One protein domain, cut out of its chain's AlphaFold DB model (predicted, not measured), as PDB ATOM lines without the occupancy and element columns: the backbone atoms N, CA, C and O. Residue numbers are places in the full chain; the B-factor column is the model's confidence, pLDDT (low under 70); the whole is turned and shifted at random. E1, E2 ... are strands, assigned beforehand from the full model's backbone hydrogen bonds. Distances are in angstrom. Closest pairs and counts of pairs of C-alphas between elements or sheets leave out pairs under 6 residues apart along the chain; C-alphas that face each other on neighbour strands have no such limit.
ATOM      1  N   LEU A   6       7.212  12.203   3.241       55.81
ATOM      2  CA  LEU A   6       6.158  12.420   4.222       55.81
ATOM      3  C   LEU A   6       6.785  12.326   5.610       55.81
ATOM      4  O   LEU A   6       7.460  11.347   5.925       55.81
ATOM      5  N   ILE A   7       6.590  13.372   6.390       62.31
ATOM      6  CA  ILE A   7       7.130  13.556   7.727       62.31
ATOM      7  C   ILE A   7       5.938  13.727   8.665       62.31
ATOM      8  O   ILE A   7       4.948  14.349   8.284       62.31
ATOM      9  N   PHE A   8       6.015  13.193   9.879       64.81
ATOM     10  CA  PHE A   8       4.915  13.277  10.836       64.81
ATOM     11  C   PHE A   8       5.374  13.892  12.152       64.81
ATOM     12  O   PHE A   8       6.435  13.560  12.683       64.81
ATOM     13  N   ILE A   9       4.538  14.775  12.683       64.75
ATOM     14  CA  ILE A   9       4.611  15.267  14.051       64.75
ATOM     15  C   ILE A   9       3.272  14.942  14.703       64.75
ATOM     16  O   ILE A   9       2.236  15.311  14.156       64.75
ATOM     17  N   SER A  10       3.262  14.265  15.847       67.44
ATOM     18  CA  SER A  10       2.040  14.118  16.645       67.44
ATOM     19  C   SER A  10       2.089  15.028  17.861       67.44
ATOM     20  O   SER A  10       3.144  15.222  18.457       67.44
ATOM     21  N   ILE A  11       0.948  15.611  18.194       69.00
ATOM     22  CA  ILE A  11       0.733  16.512  19.317       69.00
ATOM     23  C   ILE A  11      -0.360  15.876  20.177       69.00
ATOM     24  O   ILE A  11      -1.496  15.778  19.726       69.00
ATOM     25  N   MET A  12      -0.038  15.427  21.386       66.25
ATOM     26  CA  MET A  12      -0.967  14.759  22.300       66.25
ATOM     27  C   MET A  12      -1.262  15.645  23.509       66.25
ATOM     28  O   MET A  12      -0.353  16.145  24.168       66.25
ATOM     29  N   MET A  13      -2.539  15.829  23.824       70.00
ATOM     30  CA  MET A  13      -2.983  16.563  25.001       70.00
ATOM     31  C   MET A  13      -2.955  15.659  26.236       70.00
ATOM     32  O   MET A  13      -3.746  14.727  26.364       70.00
ATOM     33  N   LEU A  14      -2.112  15.997  27.206       61.41
ATOM     34  CA  LEU A  14      -2.109  15.369  28.522       61.41
ATOM     35  C   LEU A  14      -3.116  16.116  29.411       61.41
ATOM     36  O   LEU A  14      -2.878  17.250  29.829       61.41
ATOM     37  N   MET A  15      -4.274  15.504  29.687       57.00
ATOM     38  CA  MET A  15      -5.231  16.082  30.638       57.00
ATOM     39  C   MET A  15      -4.617  16.101  32.040       57.00
ATOM     40  O   MET A  15      -4.436  15.057  32.666       57.00
ATOM     41  N   ALA A  16      -4.355  17.296  32.566       48.72
ATOM     42  CA  ALA A  16      -4.142  17.475  33.991       48.72
ATOM     43  C   ALA A  16      -5.499  17.349  34.703       48.72
ATOM     44  O   ALA A  16      -6.340  18.242  34.627       48.72
ATOM     45  N   VAL A  28      -2.808  23.915  28.542       73.81
ATOM     46  CA  VAL A  28      -2.897  22.501  28.228       73.81
ATOM     47  C   VAL A  28      -1.491  21.966  28.049       73.81
ATOM     48  O   VAL A  28      -0.715  22.444  27.217       73.81
ATOM     49  N   LEU A  29      -1.166  20.939  28.825       76.62
ATOM     50  CA  LEU A  29       0.100  20.249  28.685       76.62
ATOM     51  C   LEU A  29       0.045  19.365  27.437       76.62
ATOM     52  O   LEU A  29      -0.863  18.555  27.259       76.62
ATOM     53  N   THR A  30       1.006  19.576  26.556       73.19
ATOM     54  CA  THR A  30       0.990  19.071  25.194       73.19
ATOM     55  C   THR A  30       2.303  18.363  24.917       73.19
ATOM     56  O   THR A  30       3.375  18.936  25.083       73.19
ATOM     57  N   GLU A  31       2.233  17.107  24.506       76.94
ATOM     58  CA  GLU A  31       3.391  16.311  24.144       76.94
ATOM     59  C   GLU A  31       3.562  16.284  22.630       76.94
ATOM     60  O   GLU A  31       2.619  16.004  21.902       76.94
ATOM     61  N   VAL A  32       4.768  16.574  22.152       78.31
ATOM     62  CA  VAL A  32       5.097  16.613  20.729       78.31
ATOM     63  C   VAL A  32       6.073  15.502  20.415       78.31
ATOM     64  O   VAL A  32       7.135  15.398  21.031       78.31
ATOM     65  N   HIS A  33       5.721  14.676  19.436       78.88
ATOM     66  CA  HIS A  33       6.559  13.595  18.940       78.88
ATOM     67  C   HIS A  33       6.986  13.902  17.512       78.88
ATOM     68  O   HIS A  33       6.157  14.033  16.617       78.88
ATOM     69  N   LEU A  34       8.292  13.953  17.286       76.50
ATOM     70  CA  LEU A  34       8.889  13.959  15.960       76.50
ATOM     71  C   LEU A  34       9.016  12.521  15.480       76.50
ATOM     72  O   LEU A  34       9.775  11.739  16.051       76.50
ATOM     73  N   GLN A  35       8.274  12.155  14.446       74.31
ATOM     74  CA  GLN A  35       8.353  10.828  13.843       74.31
ATOM     75  C   GLN A  35       9.281  10.843  12.619       74.31
ATOM     76  O   GLN A  35       9.989  11.812  12.368       74.31
ATOM     77  N   SER A  36       9.316   9.737  11.872       67.19
ATOM     78  CA  SER A  36      10.259   9.488  10.777       67.19
ATOM     79  C   SER A  36      10.352  10.609   9.739       67.19
ATOM     80  O   SER A  36       9.346  11.211   9.364       67.19
ATOM     81  N   GLY A  37      11.548  10.773   9.169       67.69
ATOM     82  CA  GLY A  37      11.800  11.622   8.002       67.69
ATOM     83  C   GLY A  37      12.582  12.900   8.311       67.69
ATOM     84  O   GLY A  37      13.041  13.552   7.372       67.69
ATOM     85  N   PHE A  38      12.820  13.203   9.592       69.69
ATOM     86  CA  PHE A  38      13.747  14.249  10.022       69.69
ATOM     87  C   PHE A  38      15.175  13.714  10.180       69.69
ATOM     88  O   PHE A  38      15.397  12.584  10.621       69.69
ATOM     89  N   PHE A  39      16.155  14.548   9.827       76.12
ATOM     90  CA  PHE A  39      17.576  14.331  10.111       76.12
ATOM     91  C   PHE A  39      18.364  15.637  10.024       76.12
ATOM     92  O   PHE A  39      18.090  16.468   9.164       76.12
ATOM     93  N   GLY A  40      19.371  15.819  10.870       77.94
ATOM     94  CA  GLY A  40      20.068  17.097  11.000       77.94
ATOM     95  C   GLY A  40      19.356  18.039  11.970       77.94
ATOM     96  O   GLY A  40      18.637  17.589  12.861       77.94
ATOM     97  N   GLN A  41      19.589  19.342  11.834       84.25
ATOM     98  CA  GLN A  41      19.071  20.331  12.775       84.25
ATOM     99  C   GLN A  41      17.570  20.556  12.554       84.25
ATOM    100  O   GLN A  41      17.147  20.934  11.458       84.25
ATOM    101  N   VAL A  42      16.780  20.357  13.609       81.06
ATOM    102  CA  VAL A  42      15.342  20.637  13.649       81.06
ATOM    103  C   VAL A  42      15.088  21.696  14.712       81.06
ATOM    104  O   VAL A  42      15.570  21.589  15.839       81.06
ATOM    105  N   THR A  43      14.339  22.727  14.348       84.06
ATOM    106  CA  THR A  43      13.890  23.781  15.257       84.06
ATOM    107  C   THR A  43      12.390  23.950  15.092       84.06
ATOM    108  O   THR A  43      11.900  23.997  13.966       84.06
ATOM    109  N   ILE A  44      11.654  24.028  16.194       80.75
ATOM    110  CA  ILE A  44      10.197  24.180  16.175       80.75
ATOM    111  C   ILE A  44       9.846  25.435  16.944       80.75
ATOM    112  O   ILE A  44      10.350  25.668  18.046       80.75
ATOM    113  N   TRP A  45       8.965  26.215  16.342       84.12
ATOM    114  CA  TRP A  45       8.408  27.424  16.902       84.12
ATOM    115  C   TRP A  45       6.905  27.273  17.047       84.12
ATOM    116  O   TRP A  45       6.245  26.664  16.206       84.12
ATOM    117  N   VAL A  46       6.371  27.851  18.110       79.88
ATOM    118  CA  VAL A  46       4.944  27.896  18.400       79.88
ATOM    119  C   VAL A  46       4.616  29.328  18.786       79.88
ATOM    120  O   VAL A  46       5.211  29.845  19.722       79.88
ATOM    121  N   ASN A  47       3.702  29.982  18.063       82.75
ATOM    122  CA  ASN A  47       3.343  31.390  18.295       82.75
ATOM    123  C   ASN A  47       4.572  32.317  18.407       82.75
ATOM    124  O   ASN A  47       4.637  33.171  19.284       82.75
ATOM    125  N   ASP A  48       5.559  32.111  17.528       82.62
ATOM    126  CA  ASP A  48       6.833  32.847  17.486       82.62
ATOM    127  C   ASP A  48       7.787  32.628  18.679       82.62
ATOM    128  O   ASP A  48       8.824  33.285  18.766       82.62
ATOM    129  N   GLU A  49       7.527  31.638  19.537       84.50
ATOM    130  CA  GLU A  49       8.467  31.168  20.559       84.50
ATOM    131  C   GLU A  49       9.161  29.870  20.126       84.50
ATOM    132  O   GLU A  49       8.512  28.924  19.679       84.50
ATOM    133  N   GLN A  50      10.489  29.797  20.272       86.50
ATOM    134  CA  GLN A  50      11.247  28.580  19.982       86.50
ATOM    135  C   GLN A  50      11.065  27.566  21.114       86.50
ATOM    136  O   GLN A  50      11.654  27.712  22.183       86.50
ATOM    137  N   VAL A  51      10.325  26.493  20.850       84.19
ATOM    138  CA  VAL A  51      10.008  25.461  21.854       84.19
ATOM    139  C   VAL A  51      10.892  24.221  21.751       84.19
ATOM    140  O   VAL A  51      10.983  23.440  22.694       84.19
ATOM    141  N   TYR A  52      11.556  24.022  20.612       84.12
ATOM    142  CA  TYR A  52      12.436  22.878  20.393       84.12
ATOM    143  C   TYR A  52      13.593  23.240  19.477       84.12
ATOM    144  O   TYR A  52      13.412  23.942  18.483       84.12
ATOM    145  N   ASN A  53      14.775  22.720  19.795       86.75
ATOM    146  CA  ASN A  53      15.977  22.862  18.989       86.75
ATOM    147  C   ASN A  53      16.901  21.671  19.274       86.75
ATOM    148  O   ASN A  53      17.461  21.571  20.366       86.75
ATOM    149  N   ALA A  54      17.035  20.756  18.313       84.56
ATOM    150  CA  ALA A  54      17.928  19.611  18.448       84.56
ATOM    151  C   ALA A  54      18.409  19.068  17.098       84.56
ATOM    152  O   ALA A  54      17.743  19.192  16.067       84.56
ATOM    153  N   VAL A  55      19.555  18.387  17.137       83.62
ATOM    154  CA  VAL A  55      20.049  17.582  16.019       83.62
ATOM    155  C   VAL A  55      19.434  16.189  16.107       83.62
ATOM    156  O   VAL A  55      19.670  15.457  17.067       83.62
ATOM    157  N   VAL A  56      18.662  15.816  15.090       79.56
ATOM    158  CA  VAL A  56      17.962  14.531  15.002       79.56
ATOM    159  C   VAL A  56      18.719  13.589  14.063       79.56
ATOM    160  O   VAL A  56      19.205  13.998  13.006       79.56
ATOM    161  N   SER A  57      18.835  12.312  14.427       76.19
ATOM    162  CA  SER A  57      19.445  11.295  13.559       76.19
ATOM    163  C   SER A  57      18.491  10.883  12.438       76.19
ATOM    164  O   SER A  57      17.302  10.694  12.674       76.19
ATOM    165  N   GLY A  58      19.016  10.662  11.229       69.38
ATOM    166  CA  GLY A  58      18.236  10.111  10.112       69.38
ATOM    167  C   GLY A  58      17.971   8.613  10.190       69.38
ATOM    168  O   GLY A  58      17.264   8.077   9.341       69.38
ATOM    169  N   GLN A  59      18.521   7.930  11.194       70.25
ATOM    170  CA  GLN A  59      18.133   6.557  11.483       70.25
ATOM    171  C   GLN A  59      16.754   6.568  12.145       70.25
ATOM    172  O   GLN A  59      16.564   7.178  13.196       70.25
ATOM    173  N   GLN A  60      15.785   5.908  11.514       65.94
ATOM    174  CA  GLN A  60      14.467   5.711  12.101       65.94
ATOM    175  C   GLN A  60      14.597   4.756  13.302       65.94
ATOM    176  O   GLN A  60      15.142   3.661  13.137       65.94
ATOM    177  N   PRO A  61      14.124   5.138  14.501       64.81
ATOM    178  CA  PRO A  61      14.060   4.230  15.634       64.81
ATOM    179  C   PRO A  61      13.234   2.997  15.260       64.81
ATOM    180  O   PRO A  61      12.190   3.115  14.621       64.81
ATOM    181  N   LEU A  62      13.684   1.813  15.683       67.44
ATOM    182  CA  LEU A  62      12.918   0.568  15.520       67.44
ATOM    183  C   LEU A  62      11.585   0.609  16.289       67.44
ATOM    184  O   LEU A  62      10.648  -0.097  15.929       67.44
ATOM    185  N   ALA A  63      11.505   1.443  17.329       65.00
ATOM    186  CA  ALA A  63      10.293   1.766  18.068       65.00
ATOM    187  C   ALA A  63      10.403   3.185  18.656       65.00
ATOM    188  O   ALA A  63      11.464   3.558  19.159       65.00
ATOM    189  N   GLY A  64       9.305   3.945  18.624       66.00
ATOM    190  CA  GLY A  64       9.201   5.277  19.232       66.00
ATOM    191  C   GLY A  64       9.584   6.453  18.317       66.00
ATOM    192  O   GLY A  64      10.008   6.253  17.174       66.00
ATOM    193  N   PRO A  65       9.394   7.695  18.798       73.38
ATOM    194  CA  PRO A  65       9.682   8.894  18.023       73.38
ATOM    195  C   PRO A  65      11.186   9.186  17.935       73.38
ATOM    196  O   PRO A  65      11.969   8.818  18.807       73.38
ATOM    197  N   GLN A  66      11.596   9.889  16.877       76.69
ATOM    198  CA  GLN A  66      12.953  10.419  16.711       76.69
ATOM    199  C   GLN A  66      13.283  11.518  17.735       76.69
ATOM    200  O   GLN A  66      14.447  11.720  18.071       76.69
ATOM    201  N   GLY A  67      12.264  12.224  18.225       76.00
ATOM    202  CA  GLY A  67      12.373  13.212  19.292       76.00
ATOM    203  C   GLY A  67      11.036  13.387  20.004       76.00
ATOM    204  O   GLY A  67       9.985  13.266  19.382       76.00
ATOM    205  N   GLN A  68      11.074  13.661  21.303       80.62
ATOM    206  CA  GLN A  68       9.884  13.837  22.134       80.62
ATOM    207  C   GLN A  68      10.133  14.954  23.139       80.62
ATOM    208  O   GLN A  68      11.196  15.004  23.759       80.62
ATOM    209  N   PHE A  69       9.169  15.854  23.281       80.06
ATOM    210  CA  PHE A  69       9.217  16.927  24.268       80.06
ATOM    211  C   PHE A  69       7.808  17.365  24.657       80.06
ATOM    212  O   PHE A  69       6.832  17.064  23.976       80.06
ATOM    213  N   THR A  70       7.705  18.078  25.770       77.44
ATOM    214  CA  THR A  70       6.437  18.554  26.315       77.44
ATOM    215  C   THR A  70       6.458  20.070  26.391       77.44
ATOM    216  O   THR A  70       7.468  20.654  26.779       77.44
ATOM    217  N   LEU A  71       5.341  20.703  26.057       78.94
ATOM    218  CA  LEU A  71       5.135  22.136  26.191       78.94
ATOM    219  C   LEU A  71       3.785  22.439  26.848       78.94
ATOM    220  O   LEU A  71       2.836  21.666  26.746       78.94
ATOM    221  N   SER A  72       3.706  23.573  27.537       78.12
ATOM    222  CA  SER A  72       2.459  24.110  28.087       78.12
ATOM    223  C   SER A  72       1.897  25.105  27.076       78.12
ATOM    224  O   SER A  72       2.581  26.062  26.727       78.12
ATOM    225  N   MET A  73       0.693  24.858  26.560       77.19
ATOM    226  CA  MET A  73       0.071  25.671  25.513       77.19
ATOM    227  C   MET A  73      -1.269  26.222  25.964       77.19
ATOM    228  O   MET A  73      -2.120  25.471  26.424       77.19
ATOM    229  N   THR A  74      -1.527  27.504  25.735       79.19
ATOM    230  CA  THR A  74      -2.877  28.048  25.904       79.19
ATOM    231  C   THR A  74      -3.834  27.413  24.891       79.19
ATOM    232  O   THR A  74      -3.497  27.288  23.710       79.19
ATOM    233  N   ARG A  75      -5.043  27.027  25.330       76.94
ATOM    234  CA  ARG A  75      -6.119  26.621  24.408       76.94
ATOM    235  C   ARG A  75      -6.381  27.703  23.358       76.94
ATOM    236  O   ARG A  75      -6.397  28.890  23.674       76.94
ATOM    237  N   GLY A  76      -6.671  27.286  22.128       78.19
ATOM    238  CA  GLY A  76      -6.952  28.185  21.007       78.19
ATOM    239  C   GLY A  76      -6.057  27.927  19.800       78.19
ATOM    240  O   GLY A  76      -5.497  26.846  19.650       78.19
ATOM    241  N   ILE A  77      -5.948  28.919  18.915       77.88
ATOM    242  CA  ILE A  77      -5.141  28.800  17.698       77.88
ATOM    243  C   ILE A  77      -3.660  28.929  18.058       77.88
ATOM    244  O   ILE A  77      -3.242  29.932  18.633       77.88
ATOM    245  N   ALA A  78      -2.867  27.941  17.660       78.94
ATOM    246  CA  ALA A  78      -1.417  27.959  17.736       78.94
ATOM    247  C   ALA A  78      -0.810  27.873  16.335       78.94
ATOM    248  O   ALA A  78      -1.139  26.968  15.573       78.94
ATOM    249  N   VAL A  79       0.092  28.790  15.996       79.38
ATOM    250  CA  VAL A  79       0.860  28.723  14.746       79.38
ATOM    251  C   VAL A  79       2.124  27.920  15.001       79.38
ATOM    252  O   VAL A  79       2.958  28.331  15.806       79.38
ATOM    253  N   VAL A  80       2.264  26.783  14.327       76.94
ATOM    254  CA  VAL A  80       3.441  25.917  14.422       76.94
ATOM    255  C   VAL A  80       4.324  26.161  13.208       76.94
ATOM    256  O   VAL A  80       3.864  25.990  12.080       76.94
ATOM    257  N   LYS A  81       5.591  26.513  13.456       77.75
ATOM    258  CA  LYS A  81       6.628  26.628  12.427       77.75
ATOM    259  C   LYS A  81       7.706  25.594  12.651       77.75
ATOM    260  O   LYS A  81       8.233  25.463  13.753       77.75
ATOM    261  N   VAL A  82       8.062  24.869  11.601       76.31
ATOM    262  CA  VAL A  82       9.128  23.867  11.657       76.31
ATOM    263  C   VAL A  82      10.228  24.309  10.724       76.31
ATOM    264  O   VAL A  82      10.009  24.368   9.523       76.31
ATOM    265  N   LEU A  83      11.398  24.594  11.288       77.12
ATOM    266  CA  LEU A  83      12.620  24.863  10.556       77.12
ATOM    267  C   LEU A  83      13.480  23.607  10.566       77.12
ATOM    268  O   LEU A  83      13.981  23.181  11.608       77.12
ATOM    269  N   TRP A  84      13.674  23.023   9.395       76.00
ATOM    270  CA  TRP A  84      14.497  21.834   9.237       76.00
ATOM    271  C   TRP A  84      15.574  22.074   8.185       76.00
ATOM    272  O   TRP A  84      15.268  22.480   7.069       76.00
ATOM    273  N   GLY A  85      16.828  21.805   8.555       68.62
ATOM    274  CA  GLY A  85      17.980  21.925   7.673       68.62
ATOM    275  C   GLY A  85      18.829  20.661   7.707       68.62
ATOM    276  O   GLY A  85      19.556  20.415   8.669       68.62
ATOM    277  N   SER A  86      18.776  19.878   6.629       57.25
ATOM    278  CA  SER A  86      19.746  18.802   6.382       57.25
ATOM    279  C   SER A  86      20.923  19.241   5.499       57.25
ATOM    280  O   SER A  86      21.944  18.558   5.459       57.25
ATOM    281  N   SER A  87      20.803  20.385   4.812       50.62
ATOM    282  CA  SER A  87      21.784  20.856   3.821       50.62
ATOM    283  C   SER A  87      21.724  22.368   3.522       50.62
ATOM    284  O   SER A  87      22.195  22.806   2.476       50.62
ATOM    285  N   GLY A  88      21.155  23.183   4.419       45.03
ATOM    286  CA  GLY A  88      21.083  24.647   4.255       45.03
ATOM    287  C   GLY A  88      19.799  25.183   3.607       45.03
ATOM    288  O   GLY A  88      19.609  26.396   3.589       45.03
ATOM    289  N   ALA A  89      18.889  24.318   3.146       49.28
ATOM    290  CA  ALA A  89      17.519  24.722   2.827       49.28
ATOM    291  C   ALA A  89      16.730  24.925   4.129       49.28
ATOM    292  O   ALA A  89      16.651  24.014   4.951       49.28
ATOM    293  N   GLN A  90      16.184  26.126   4.322       58.00
ATOM    294  CA  GLN A  90      15.265  26.442   5.410       58.00
ATOM    295  C   GLN A  90      13.843  26.204   4.918       58.00
ATOM    296  O   GLN A  90      13.260  27.037   4.232       58.00
ATOM    297  N   LEU A  91      13.291  25.046   5.253       60.19
ATOM    298  CA  LEU A  91      11.867  24.798   5.069       60.19
ATOM    299  C   LEU A  91      11.152  25.489   6.230       60.19
ATOM    300  O   LEU A  91      11.478  25.200   7.373       60.19
ATOM    301  N   THR A  92      10.274  26.446   5.930       59.91
ATOM    302  CA  THR A  92       9.430  27.159   6.901       59.91
ATOM    303  C   THR A  92       7.996  26.959   6.443       59.91
ATOM    304  O   THR A  92       7.698  27.193   5.274       59.91
ATOM    305  N   ASP A  93       7.123  26.502   7.328       62.16
ATOM    306  CA  ASP A  93       5.688  26.432   7.061       62.16
ATOM    307  C   ASP A  93       4.952  26.942   8.299       62.16
ATOM    308  O   ASP A  93       5.346  26.611   9.414       62.16
ATOM    309  N   ASP A  94       3.927  27.763   8.084       63.78
ATOM    310  CA  ASP A  94       3.195  28.518   9.097       63.78
ATOM    311  C   ASP A  94       1.759  27.982   9.149       63.78
ATOM    312  O   ASP A  94       0.829  28.569   8.592       63.78
ATOM    313  N   SER A  95       1.560  26.827   9.785       67.12
ATOM    314  CA  SER A  95       0.218  26.246   9.923       67.12
ATOM    315  C   SER A  95      -0.385  26.499  11.291       67.12
ATOM    316  O   SER A  95       0.278  26.391  12.320       67.12
ATOM    317  N   SER A  96      -1.683  26.789  11.301       70.88
ATOM    318  CA  SER A  96      -2.464  27.009  12.513       70.88
ATOM    319  C   SER A  96      -3.146  25.720  12.988       70.88
ATOM    320  O   SER A  96      -3.977  25.166  12.267       70.88
ATOM    321  N   VAL A  97      -2.855  25.277  14.210       73.44
ATOM    322  CA  VAL A  97      -3.511  24.160  14.907       73.44
ATOM    323  C   VAL A  97      -4.442  24.717  15.984       73.44
ATOM    324  O   VAL A  97      -4.031  25.562  16.771       73.44
ATOM    325  N   GLN A  98      -5.687  24.240  16.059       75.50
ATOM    326  CA  GLN A  98      -6.603  24.578  17.154       75.50
ATOM    327  C   GLN A  98      -6.358  23.642  18.345       75.50
ATOM    328  O   GLN A  98      -6.807  22.500  18.346       75.50
ATOM    329  N   ILE A  99      -5.652  24.117  19.365       75.19
ATOM    330  CA  ILE A  99      -5.309  23.350  20.563       75.19
ATOM    331  C   ILE A  99      -6.482  23.309  21.541       75.19
ATOM    332  O   ILE A  99      -7.086  24.329  21.879       75.19
ATOM    333  N   GLY A 100      -6.767  22.105  22.036       69.38
ATOM    334  CA  GLY A 100      -7.787  21.822  23.045       69.38
ATOM    335  C   GLY A 100      -9.137  21.340  22.502       69.38
ATOM    336  O   GLY A 100     -10.023  21.084  23.314       69.38
ATOM    337  N   SER A 101      -9.306  21.199  21.180       69.44
ATOM    338  CA  SER A 101     -10.525  20.649  20.561       69.44
ATOM    339  C   SER A 101     -10.508  19.127  20.369       69.44
ATOM    340  O   SER A 101     -11.548  18.550  20.107       69.44
ATOM    341  N   SER A 102      -9.347  18.482  20.482       67.31
ATOM    342  CA  SER A 102      -9.125  17.039  20.340       67.31
ATOM    343  C   SER A 102      -8.036  16.547  21.307       67.31
ATOM    344  O   SER A 102      -7.260  17.352  21.837       67.31
ATOM    345  N   HIS A 103      -7.994  15.230  21.539       67.44
ATOM    346  CA  HIS A 103      -6.995  14.582  22.392       67.44
ATOM    347  C   HIS A 103      -5.633  14.462  21.702       67.44
ATOM    348  O   HIS A 103      -4.610  14.634  22.359       67.44
ATOM    349  N   GLU A 104      -5.604  14.241  20.387       67.12
ATOM    350  CA  GLU A 104      -4.360  14.248  19.622       67.12
ATOM    351  C   GLU A 104      -4.534  14.937  18.266       67.12
ATOM    352  O   GLU A 104      -5.624  15.014  17.691       67.12
ATOM    353  N   TYR A 105      -3.420  15.429  17.741       70.81
ATOM    354  CA  TYR A 105      -3.319  16.075  16.444       70.81
ATOM    355  C   TYR A 105      -2.115  15.496  15.715       70.81
ATOM    356  O   TYR A 105      -1.039  15.348  16.286       70.81
ATOM    357  N   PHE A 106      -2.279  15.215  14.435       69.56
ATOM    358  CA  PHE A 106      -1.217  14.783  13.545       69.56
ATOM    359  C   PHE A 106      -0.940  15.894  12.546       69.56
ATOM    360  O   PHE A 106      -1.820  16.300  11.792       69.56
ATOM    361  N   LEU A 107       0.291  16.379  12.536       69.06
ATOM    362  CA  LEU A 107       0.809  17.298  11.543       69.06
ATOM    363  C   LEU A 107       1.664  16.486  10.573       69.06
ATOM    364  O   LEU A 107       2.800  16.116  10.865       69.06
ATOM    365  N   GLY A 108       1.094  16.178   9.414       62.78
ATOM    366  CA  GLY A 108       1.823  15.622   8.286       62.78
ATOM    367  C   GLY A 108       2.510  16.739   7.512       62.78
ATOM    368  O   GLY A 108       1.840  17.583   6.929       62.78
ATOM    369  N   ILE A 109       3.834  16.734   7.463       64.25
ATOM    370  CA  ILE A 109       4.638  17.627   6.631       64.25
ATOM    371  C   ILE A 109       4.972  16.871   5.342       64.25
ATOM    372  O   ILE A 109       5.658  15.848   5.355       64.25
ATOM    373  N   LYS A 110       4.475  17.357   4.208       62.69
ATOM    374  CA  LYS A 110       4.802  16.837   2.879       62.69
ATOM    375  C   LYS A 110       5.769  17.791   2.195       62.69
ATOM    376  O   LYS A 110       5.435  18.952   1.989       62.69
ATOM    377  N   ILE A 111       6.922  17.285   1.775       59.34
ATOM    378  CA  ILE A 111       7.869  18.053   0.959       59.34
ATOM    379  C   ILE A 111       7.691  17.640  -0.499       59.34
ATOM    380  O   ILE A 111       7.754  16.448  -0.823       59.34
ATOM    381  N   VAL A 112       7.441  18.614  -1.369       57.56
ATOM    382  CA  VAL A 112       7.372  18.437  -2.822       57.56
ATOM    383  C   VAL A 112       8.314  19.452  -3.446       57.56
ATOM    384  O   VAL A 112       8.037  20.646  -3.420       57.56
ATOM    385  N   ASP A 113       9.421  18.961  -3.997       63.00
ATOM    386  CA  ASP A 113      10.506  19.781  -4.537       63.00
ATOM    387  C   ASP A 113      11.075  20.714  -3.449       63.00
ATOM    388  O   ASP A 113      11.665  20.209  -2.493       63.00
ATOM    389  N   ASP A 114      10.834  22.025  -3.552       53.75
ATOM    390  CA  ASP A 114      11.212  23.048  -2.560       53.75
ATOM    391  C   ASP A 114      10.012  23.575  -1.745       53.75
ATOM    392  O   ASP A 114      10.152  24.484  -0.927       53.75
ATOM    393  N   ALA A 115       8.811  23.033  -1.968       48.84
ATOM    394  CA  ALA A 115       7.596  23.446  -1.280       48.84
ATOM    395  C   ALA A 115       7.263  22.507  -0.112       48.84
ATOM    396  O   ALA A 115       7.318  21.277  -0.231       48.84
ATOM    397  N   VAL A 116       6.853  23.100   1.009       56.34
ATOM    398  CA  VAL A 116       6.294  22.390   2.163       56.34
ATOM    399  C   VAL A 116       4.775  22.488   2.110       56.34
ATOM    400  O   VAL A 116       4.221  23.544   1.822       56.34
ATOM    401  N   SER A 117       4.098  21.377   2.371       56.94
ATOM    402  CA  SER A 117       2.663  21.343   2.622       56.94
ATOM    403  C   SER A 117       2.411  20.631   3.941       56.94
ATOM    404  O   SER A 117       2.619  19.421   4.050       56.94
ATOM    405  N   LEU A 118       1.929  21.375   4.928       59.81
ATOM    406  CA  LEU A 118       1.385  20.834   6.163       59.81
ATOM    407  C   LEU A 118      -0.061  20.349   5.983       59.81
ATOM    408  O   LEU A 118      -0.899  20.974   5.332       59.81
ATOM    409  N   LYS A 119      -0.358  19.206   6.594       62.00
ATOM    410  CA  LYS A 119      -1.699  18.657   6.780       62.00
ATOM    411  C   LYS A 119      -1.913  18.421   8.259       62.00
ATOM    412  O   LYS A 119      -1.183  17.640   8.856       62.00
ATOM    413  N   ILE A 120      -2.925  19.060   8.826       61.06
ATOM    414  CA  ILE A 120      -3.336  18.818  10.206       61.06
ATOM    415  C   ILE A 120      -4.523  17.860  10.174       61.06
ATOM    416  O   ILE A 120      -5.499  18.099   9.465       61.06
ATOM    417  N   GLN A 121      -4.441  16.781  10.939       62.34
ATOM    418  CA  GLN A 121      -5.530  15.844  11.169       62.34
ATOM    419  C   GLN A 121      -5.763  15.737  12.675       62.34
ATOM    420  O   GLN A 121      -4.834  15.469  13.428       62.34
ATOM    421  N   THR A 122      -6.993  15.955  13.128       57.47
ATOM    422  CA  THR A 122      -7.387  15.694  14.518       57.47
ATOM    423  C   THR A 122      -7.660  14.199  14.693       57.47
ATOM    424  O   THR A 122      -8.229  13.563  13.803       57.47
ATOM    425  N   SER A 123      -7.249  13.608  15.817       57.94
ATOM    426  CA  SER A 123      -7.382  12.163  16.058       57.94
ATOM    427  C   SER A 123      -8.741  11.726  16.601       57.94
ATOM    428  O   SER A 123      -8.899  10.565  16.968       57.94
TER     429      SER A 123
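This is residues 6 to 16 and 28 to 123 of the 128 residues of an uncharacterized protein of Candidatus Marinimicrobia bacterium MT.SAG.2 (UniProt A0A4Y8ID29). Two strongly twisted, antiparallel sheets lie face to face as a sandwich, five strands in the order E5, E2, E1, E8, E9 over four in the order E4, E3, E6, E7. The sheets curl and their edges come close on both sides, E5 to E4 and E9 to E7. The printed part has 107 residues with nine named strands, E1 to E9 along the chain, and no named helix: the class is all strand. It is compact, with a radius of gyration of the C-alphas of 13.1 A and spans of 38 by 29 by 23 A.

The larger sheet runs E5, residues 67 to 74, E2, 28 to 34, E1, 6 to 14, E8, 104 to 112, and E9, 115 to 122. Within hydrogen-bond range are N 30 and O 71, 2.8 A, N 12 and O 31, 2.8 A, N 9 and O 107, 2.9 A, and N 108 and O 119, 2.8 A. The smaller sheet runs E4, residues 49 to 56, E3, 40 to 46, E6, 76 to 85, and E7, 94 to 99, with N 42 and O 54 at 2.9 A, N 43 and O 83 at 2.8 A, and N 78 and O 97 at 2.8 A. E3 and E4, E6 and E7, and E8 and E9 are hairpins. The sheets' strands stand at 27 degrees. The closest C-alphas of E4 and E5 are Val 56 and Gly 67, 7.2 A; of E7 and E9, Ser 95 and Leu 118, 6.7 A.

E1 begins at C-alpha 6 (6.158, 12.420, 4.222) and is 25.8 A long. E6, 29.0 A, begins at C-alpha 76 (-6.952, 28.185, 21.007). E8 is 25.7 A and E9 23.1 A long, ending at C-alpha 122 (-7.387, 15.694, 14.518).

The farthest C-alphas, of Ala 16 and Asp 113, are 41.3 A apart. Residues 17 to 27 are not printed; C-alphas 16 and 28 are 7.7 A apart across the cut. Of the links printed whole, none is long. Mean pLDDT of the printed part is 70.3, with 53 residues under 70, among them 106 to 123.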